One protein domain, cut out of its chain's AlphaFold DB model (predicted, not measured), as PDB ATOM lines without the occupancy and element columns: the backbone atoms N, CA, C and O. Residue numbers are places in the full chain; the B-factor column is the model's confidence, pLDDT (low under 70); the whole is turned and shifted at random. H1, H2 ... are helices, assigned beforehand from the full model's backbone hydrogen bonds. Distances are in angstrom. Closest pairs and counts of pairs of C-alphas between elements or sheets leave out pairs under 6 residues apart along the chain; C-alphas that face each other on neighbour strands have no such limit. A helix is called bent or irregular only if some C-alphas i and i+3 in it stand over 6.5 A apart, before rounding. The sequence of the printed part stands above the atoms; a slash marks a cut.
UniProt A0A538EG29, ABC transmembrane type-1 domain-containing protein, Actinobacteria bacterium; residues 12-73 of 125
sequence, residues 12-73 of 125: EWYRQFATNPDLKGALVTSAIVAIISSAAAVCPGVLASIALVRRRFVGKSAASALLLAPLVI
ATOM      1  N   GLU A  12     147.329 119.558 126.004       86.44
ATOM      2  CA  GLU A  12     147.256 119.939 124.593       86.44
ATOM      3  C   GLU A  12     145.814 119.948 124.068       86.44
ATOM      4  O   GLU A  12     145.383 120.936 123.477       86.44
ATOM      5  N   TRP A  13     145.025 118.921 124.383       87.19
ATOM      6  CA  TRP A  13     143.624 118.808 123.962       87.19
ATOM      7  C   TRP A  13     142.727 119.917 124.525       87.19
ATOM      8  O   TRP A  13     141.863 120.433 123.819       87.19
ATOM      9  N   TYR A  14     142.963 120.351 125.768       88.19
ATOM     10  CA  TYR A  14     142.245 121.485 126.365       88.19
ATOM     11  C   TYR A  14     142.600 122.803 125.673       88.19
ATOM     12  O   TYR A  14     141.721 123.635 125.438       88.19
ATOM     13  N   ARG A  15     143.876 122.984 125.305       87.75
ATOM     14  CA  ARG A  15     144.310 124.147 124.523       87.75
ATOM     15  C   ARG A  15     143.668 124.133 123.135       87.75
ATOM     16  O   ARG A  15     143.107 125.152 122.744       87.75
ATOM     17  N   GLN A  16     143.687 122.993 122.441       87.00
ATOM     18  CA  GLN A  16     143.054 122.827 121.128       87.00
ATOM     19  C   GLN A  16     141.545 123.109 121.184       87.00
ATOM     20  O   GLN A  16     141.026 123.832 120.332       87.00
ATOM     21  N   PHE A  17     140.854 122.630 122.225       88.94
ATOM     22  CA  PHE A  17     139.445 122.937 122.479       88.94
ATOM     23  C   PHE A  17     139.200 124.443 122.652       88.94
ATOM     24  O   PHE A  17     138.315 125.005 122.011       88.94
ATOM     25  N   ALA A  18     140.007 125.119 123.476       87.69
ATOM     26  CA  ALA A  18     139.855 126.552 123.731       87.69
ATOM     27  C   ALA A  18     140.101 127.412 122.476       87.69
ATOM     28  O   ALA A  18     139.465 128.460 122.295       87.69
ATOM     29  N   THR A  19     141.001 126.975 121.591       91.00
ATOM     30  CA  THR A  19     141.297 127.664 120.329       91.00
ATOM     31  C   THR A  19     140.299 127.359 119.216       91.00
ATOM     32  O   THR A  19     140.125 128.200 118.339       91.00
ATOM     33  N   ASN A  20     139.612 126.215 119.251       92.88
ATOM     34  CA  ASN A  20     138.693 125.809 118.191       92.88
ATOM     35  C   ASN A  20     137.321 126.515 118.338       92.88
ATOM     36  O   ASN A  20     136.604 126.278 119.317       92.88
ATOM     37  N   PRO A  21     136.931 127.403 117.401       90.50
ATOM     38  CA  PRO A  21     135.660 128.120 117.473       90.50
ATOM     39  C   PRO A  21     134.441 127.200 117.319       90.50
ATOM     40  O   PRO A  21     133.432 127.448 117.980       90.50
ATOM     41  N   ASP A  22     134.540 126.117 116.546       93.00
ATOM     42  CA  ASP A  22     133.429 125.188 116.309       93.00
ATOM     43  C   ASP A  22     133.078 124.414 117.583       93.00
ATOM     44  O   ASP A  22     131.907 124.285 117.941       93.00
ATOM     45  N   LEU A  23     134.095 123.966 118.329       92.56
ATOM     46  CA  LEU A  23     133.894 123.260 119.598       92.56
ATOM     47  C   LEU A  23     133.266 124.168 120.665       92.56
ATOM     48  O   LEU A  23     132.387 123.734 121.412       92.56
ATOM     49  N   LYS A  24     133.653 125.447 120.700       93.19
ATOM     50  CA  LYS A  24     133.022 126.444 121.579       93.19
ATOM     51  C   LYS A  24     131.580 126.732 121.163       93.19
ATOM     52  O   LYS A  24     130.706 126.791 122.026       93.19
ATOM     53  N   GLY A  25     131.319 126.865 119.863       93.56
ATOM     54  CA  GLY A  25     129.966 127.040 119.329       93.56
ATOM     55  C   GLY A  25     129.053 125.858 119.667       93.56
ATOM     56  O   GLY A  25     127.928 126.055 120.133       93.56
ATOM     57  N   ALA A  26     129.553 124.628 119.526       94.06
ATOM     58  CA  ALA A  26     128.834 123.414 119.903       94.06
ATOM     59  C   ALA A  26     128.556 123.341 121.417       94.06
ATOM     60  O   ALA A  26     127.446 122.979 121.824       94.06
ATOM     61  N   LEU A  27     129.519 123.738 122.261       95.06
ATOM     62  CA  LEU A  27     129.326 123.811 123.714       95.06
ATOM     63  C   LEU A  27     128.213 124.802 124.080       95.06
ATOM     64  O   LEU A  27     127.314 124.463 124.844       95.06
ATOM     65  N   VAL A  28     128.239 126.012 123.517       96.12
ATOM     66  CA  VAL A  28     127.209 127.029 123.784       96.12
ATOM     67  C   VAL A  28     125.843 126.560 123.292       96.12
ATOM     68  O   VAL A  28     124.858 126.660 124.020       96.12
ATOM     69  N   THR A  29     125.779 125.997 122.086       96.50
ATOM     70  CA  THR A  29     124.525 125.500 121.503       96.50
ATOM     71  C   THR A  29     123.916 124.404 122.372       96.50
ATOM     72  O   THR A  29     122.747 124.489 122.746       96.50
ATOM     73  N   SER A  30     124.708 123.399 122.754       96.94
ATOM     74  CA  SER A  30     124.233 122.317 123.623       96.94
ATOM     75  C   SER A  30     123.841 122.820 125.014       96.94
ATOM     76  O   SER A  30     122.812 122.389 125.527       96.94
ATOM     77  N   ALA A  31     124.576 123.773 125.594       97.50
ATOM     78  CA  ALA A  31     124.228 124.382 126.877       97.50
ATOM     79  C   ALA A  31     122.885 125.128 126.822       97.50
ATOM     80  O   ALA A  31     122.036 124.929 127.692       97.50
ATOM     81  N   ILE A  32     122.656 125.938 125.785       97.94
ATOM     82  CA  ILE A  32     121.385 126.650 125.587       97.94
ATOM     83  C   ILE A  32     120.236 125.649 125.439       97.94
ATOM     84  O   ILE A  32     119.226 125.756 126.137       97.94
ATOM     85  N   VAL A  33     120.402 124.644 124.575       97.69
ATOM     86  CA  VAL A  33     119.391 123.601 124.365       97.69
ATOM     87  C   VAL A  33     119.116 122.841 125.664       97.69
ATOM     88  O   VAL A  33     117.952 122.623 125.997       97.69
ATOM     89  N   ALA A  34     120.147 122.484 126.436       97.00
ATOM     90  CA  ALA A  34     120.004 121.778 127.707       97.00
ATOM     91  C   ALA A  34     119.225 122.603 128.741       97.00
ATOM     92  O   ALA A  34     118.325 122.074 129.391       97.00
ATOM     93  N   ILE A  35     119.520 123.899 128.867       98.06
ATOM     94  CA  ILE A  35     118.826 124.790 129.809       98.06
ATOM     95  C   ILE A  35     117.354 124.946 129.420       98.06
ATOM     96  O   ILE A  35     116.472 124.748 130.258       98.06
ATOM     97  N   ILE A  36     117.079 125.262 128.151       97.94
ATOM     98  CA  ILE A  36     115.711 125.498 127.672       97.94
ATOM     99  C   ILE A  36     114.882 124.219 127.789       97.94
ATOM    100  O   ILE A  36     113.777 124.255 128.327       97.94
ATOM    101  N   SER A  37     115.417 123.085 127.331       96.06
ATOM    102  CA  SER A  37     114.715 121.799 127.406       96.06
ATOM    103  C   SER A  37     114.477 121.349 128.847       96.06
ATOM    104  O   SER A  37     113.374 120.911 129.167       96.06
ATOM    105  N   SER A  38     115.457 121.523 129.740       96.75
ATOM    106  CA  SER A  38     115.301 121.178 131.157       96.75
ATOM    107  C   SER A  38     114.231 122.037 131.820       96.75
ATOM    108  O   SER A  38     113.356 121.502 132.497       96.75
ATOM    109  N   ALA A  39     114.238 123.353 131.595       97.25
ATOM    110  CA  ALA A  39     113.210 124.240 132.135       97.25
ATOM    111  C   ALA A  39     111.819 123.898 131.574       97.25
ATOM    112  O   ALA A  39     110.854 123.778 132.331       97.25
ATOM    113  N   ALA A  40     111.728 123.677 130.260       96.50
ATOM    114  CA  ALA A  40     110.486 123.310 129.588       96.50
ATOM    115  C   ALA A  40     109.936 121.951 130.047       96.50
ATOM    116  O   ALA A  40     108.724 121.768 130.044       96.50
ATOM    117  N   ALA A  41     110.788 121.012 130.467       93.81
ATOM    118  CA  ALA A  41     110.361 119.722 131.002       93.81
ATOM    119  C   ALA A  41     110.006 119.794 132.500       93.81
ATOM    120  O   ALA A  41     108.950 119.316 132.922       93.81
ATOM    121  N   VAL A  42     110.871 120.407 133.313       96.31
ATOM    122  CA  VAL A  42     110.749 120.420 134.779       96.31
ATOM    123  C   VAL A  42     109.574 121.276 135.234       96.31
ATOM    124  O   VAL A  42     108.801 120.822 136.075       96.31
ATOM    125  N   CYS A  43     109.390 122.478 134.681       97.00
ATOM    126  CA  CYS A  43     108.319 123.381 135.109       97.00
ATOM    127  C   CYS A  43     106.919 122.734 135.017       97.00
ATOM    128  O   CYS A  43     106.252 122.619 136.050       97.00
ATOM    129  N   PRO A  44     106.455 122.252 133.847       93.44
ATOM    130  CA  PRO A  44     105.163 121.578 133.758       93.44
ATOM    131  C   PRO A  44     105.161 120.218 134.463       93.44
ATOM    132  O   PRO A  44     104.144 119.861 135.052       93.44
ATOM    133  N   GLY A  45     106.275 119.475 134.463       91.44
ATOM    134  CA  GLY A  45     106.368 118.177 135.140       91.44
ATOM    135  C   GLY A  45     106.160 118.276 136.654       91.44
ATOM    136  O   GLY A  45     105.393 117.505 137.233       91.44
ATOM    137  N   VAL A  46     106.774 119.270 137.298       94.56
ATOM    138  CA  VAL A  46     106.601 119.542 138.732       94.56
ATOM    139  C   VAL A  46     105.169 119.979 139.027       94.56
ATOM    140  O   VAL A  46     104.545 119.440 139.943       94.56
ATOM    141  N   LEU A  47     104.609 120.897 138.234       92.50
ATOM    142  CA  LEU A  47     103.219 121.334 138.395       92.50
ATOM    143  C   LEU A  47     102.231 120.166 138.237       92.50
ATOM    144  O   LEU A  47     101.320 120.016 139.055       92.50
ATOM    145  N   ALA A  48     102.442 119.304 137.239       89.50
ATOM    146  CA  ALA A  48     101.633 118.112 137.006       89.50
ATOM    147  C   ALA A  48     101.744 117.109 138.165       89.50
ATOM    148  O   ALA A  48     100.723 116.604 138.633       89.50
ATOM    149  N   SER A  49     102.954 116.871 138.680       90.94
ATOM    150  CA  SER A  49     103.189 115.999 139.838       90.94
ATOM    151  C   SER A  49     102.467 116.512 141.090       90.94
ATOM    152  O   SER A  49     101.724 115.767 141.738       90.94
ATOM    153  N   ILE A  50     102.579 117.813 141.388       92.31
ATOM    154  CA  ILE A  50     101.877 118.438 142.519       92.31
ATOM    155  C   ILE A  50     100.359 118.298 142.357       92.31
ATOM    156  O   ILE A  50      99.672 117.925 143.314       92.31
ATOM    157  N   ALA A  51      99.827 118.569 141.162       90.12
ATOM    158  CA  ALA A  51      98.400 118.446 140.879       90.12
ATOM    159  C   ALA A  51      97.908 116.999 141.050       90.12
ATOM    160  O   ALA A  51      96.874 116.775 141.682       90.12
ATOM    161  N   LEU A  52      98.663 116.018 140.555       90.50
ATOM    162  CA  LEU A  52      98.338 114.596 140.677       90.50
ATOM    163  C   LEU A  52      98.316 114.121 142.128       90.50
ATOM    164  O   LEU A  52      97.405 113.384 142.514       90.50
ATOM    165  N   VAL A  53      99.279 114.547 142.946       89.62
ATOM    166  CA  VAL A  53      99.352 114.139 144.355       89.62
ATOM    167  C   VAL A  53      98.276 114.838 145.189       89.62
ATOM    168  O   VAL A  53      97.591 114.180 145.973       89.62
ATOM    169  N   ARG A  54      98.087 116.153 145.012       87.19
ATOM    170  CA  ARG A  54      97.272 116.976 145.924       87.19
ATOM    171  C   ARG A  54      95.810 117.154 145.513       87.19
ATOM    172  O   ARG A  54      94.991 117.478 146.369       87.19
ATOM    173  N   ARG A  55      95.446 116.972 144.238       85.94
ATOM    174  CA  ARG A  55      94.060 117.135 143.757       85.94
ATOM    175  C   ARG A  55      93.456 115.786 143.354       85.94
ATOM    176  O   ARG A  55      94.123 114.920 142.788       85.94
ATOM    177  N   ARG A  56      92.157 115.613 143.610       80.25
ATOM    178  CA  ARG A  56      91.334 114.558 142.997       80.25
ATOM    179  C   ARG A  56      90.546 115.188 141.849       80.25
ATOM    180  O   ARG A  56      89.748 116.085 142.086       80.25
ATOM    181  N   PHE A  57      90.811 114.751 140.622       87.75
ATOM    182  CA  PHE A  57      90.154 115.232 139.406       87.75
ATOM    183  C   PHE A  57      89.868 114.053 138.469       87.75
ATOM    184  O   PHE A  57      90.544 113.025 138.539       87.75
ATOM    185  N   VAL A  58      88.871 114.209 137.595       85.62
ATOM    186  CA  VAL A  58      88.310 113.127 136.760       85.62
ATOM    187  C   VAL A  58      89.366 112.465 135.855       85.62
ATOM    188  O   VAL A  58      89.344 111.255 135.666       85.62
ATOM    189  N   GLY A  59      90.360 113.218 135.372       87.44
ATOM    190  CA  GLY A  59      91.443 112.713 134.508       87.44
ATOM    191  C   GLY A  59      92.669 112.114 135.219       87.44
ATOM    192  O   GLY A  59      93.643 111.773 134.549       87.44
ATOM    193  N   LYS A  60      92.673 111.990 136.554       86.38
ATOM    194  CA  LYS A  60      93.873 111.604 137.327       86.38
ATOM    195  C   LYS A  60      94.434 110.227 136.950       86.38
ATOM    196  O   LYS A  60      95.652 110.071 136.871       86.38
ATOM    197  N   SER A  61      93.559 109.247 136.715       85.88
ATOM    198  CA  SER A  61      93.970 107.884 136.343       85.88
ATOM    199  C   SER A  61      94.659 107.861 134.975       85.88
ATOM    200  O   SER A  61      95.772 107.358 134.852       85.88
ATOM    201  N   ALA A  62      94.058 108.516 133.974       88.50
ATOM    202  CA  ALA A  62      94.623 108.620 132.631       88.50
ATOM    203  C   ALA A  62      95.972 109.360 132.623       88.50
ATOM    204  O   ALA A  62      96.930 108.884 132.020       88.50
ATOM    205  N   ALA A  63      96.083 110.481 133.343       87.62
ATOM    206  CA  ALA A  63      97.341 111.218 133.462       87.62
ATOM    207  C   ALA A  63      98.446 110.390 134.147       87.62
ATOM    208  O   ALA A  63      99.590 110.408 133.704       87.62
ATOM    209  N   SER A  64      98.105 109.617 135.184       87.88
ATOM    210  CA  SER A  64      99.063 108.720 135.850       87.88
ATOM    211  C   SER A  64      99.518 107.593 134.918       87.88
ATOM    212  O   SER A  64     100.708 107.302 134.843       87.88
ATOM    213  N   ALA A  65      98.591 106.996 134.161       87.25
ATOM    214  CA  ALA A  65      98.907 105.965 133.178       87.25
ATOM    215  C   ALA A  65      99.815 106.497 132.057       87.25
ATOM    216  O   ALA A  65     100.784 105.836 131.703       87.25
ATOM    217  N   LEU A  66      99.558 107.707 131.547       87.50
ATOM    218  CA  LEU A  66     100.395 108.349 130.526       87.50
ATOM    219  C   LEU A  66     101.817 108.631 131.016       87.50
ATOM    220  O   LEU A  66     102.763 108.440 130.259       87.50
ATOM    221  N   LEU A  67     101.982 109.063 132.269       85.31
ATOM    222  CA  LEU A  67     103.306 109.303 132.853       85.31
ATOM    223  C   LEU A  67     104.094 108.006 133.073       85.31
ATOM    224  O   LEU A  67     105.315 108.005 132.950       85.31
ATOM    225  N   LEU A  68     103.404 106.908 133.386       85.81
ATOM    226  CA  LEU A  68     104.020 105.598 133.603       85.81
ATOM    227  C   LEU A  68     104.246 104.817 132.301       85.81
ATOM    228  O   LEU A  68     105.154 103.993 132.241       85.81
ATOM    229  N   ALA A  69     103.465 105.080 131.252       85.94
ATOM    230  CA  ALA A  69     103.563 104.396 129.964       85.94
ATOM    231  C   ALA A  69     104.994 104.366 129.376       85.94
ATOM    232  O   ALA A  69     105.462 103.275 129.044       85.94
ATOM    233  N   PRO A  70     105.738 105.489 129.282       78.94
ATOM    234  CA  PRO A  70     107.093 105.474 128.735       78.94
ATOM    235  C   PRO A  70     108.135 104.824 129.656       78.94
ATOM    236  O   PRO A  70     109.219 104.527 129.175       78.94
ATOM    237  N   LEU A  71     107.846 104.565 130.942       84.50
ATOM    238  CA  LEU A  71     108.763 103.786 131.795       84.50
ATOM    239  C   LEU A  71     108.782 102.301 131.407       84.50
ATOM    240  O   LEU A  71     109.780 101.623 131.634       84.50
ATOM    241  N   VAL A  72     107.678 101.793 130.854       85.56
ATOM    242  CA  VAL A  72     107.545 100.388 130.435       85.56
ATOM    243  C   VAL A  72     108.101 100.180 129.024       85.56
ATOM    244  O   VAL A  72     108.584  99.100 128.690       85.56
ATOM    245  N   ILE A  73     108.035 101.216 128.184       83.44
ATOM    246  CA  ILE A  73     108.443 101.164 126.781       83.44
ATOM    247  C   ILE A  73     109.941 101.506 126.668       83.44
ATOM    248  O   ILE A  73     110.376 102.520 127.210       83.44
TER     249      ILE A  73
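What this domain is: This is residues 12 to 73 of the 125 residues of the protein "ABC transmembrane type-1 domain-containing protein" of Actinobacteria bacterium (UniProt A0A538EG29). One long helix, H2, makes the length of a rod; the short H1 turns off at a corner before it, and H3 folds back after it, making an open V with H2. The 62 printed residues hold three named helices, H1, H2 and H3 in that order, and no named strand: all helix. The whole is extended, with a radius of gyration of the C-alphas of 19.7 A, spanning 59 by 23 by 14 A.

Where its parts are: H1, residues 12 to 19, begins at C-alpha 12 (147.256, 119.939, 124.593). H2, residues 21 to 54, is 49.1 A long; it is neither bent nor irregular, but only just: C-alphas 41 and 44 are 6.2 A apart. H3, residues 60 to 72, is 19.0 A long, ending at C-alpha 72 (107.545, 100.388, 130.435); it is only just irregular, with C-alphas 67 and 70 6.8 A apart.

How they stand to each other: H1 and H2 only just touch, with 3 pairs of C-alphas within 8 A, and only at the corner, H2 with residues 23 to 24 alone; the closest C-alphas are those of Phe 17 and Leu 23, 6.3 A. Their lines are about perpendicular, at 85 degrees. H2 and H3 are close but not clearly touching, closest at the C-alphas of Leu 52 and Lys 60, 6.3 A, at a steep tilt of 40 degrees, opposite ways. H1 and H3 are apart. Every O i to N i+4 pair is within hydrogen-bond range in H1, 29 of 30 in H2 and 6 of 9 in H3.

The domain as a whole: The C-alphas farthest apart, those of Glu 12 and Val 58, are 60.6 A apart. The printed part has no cut, both links are tight, and no printed residue is under 70 in pLDDT.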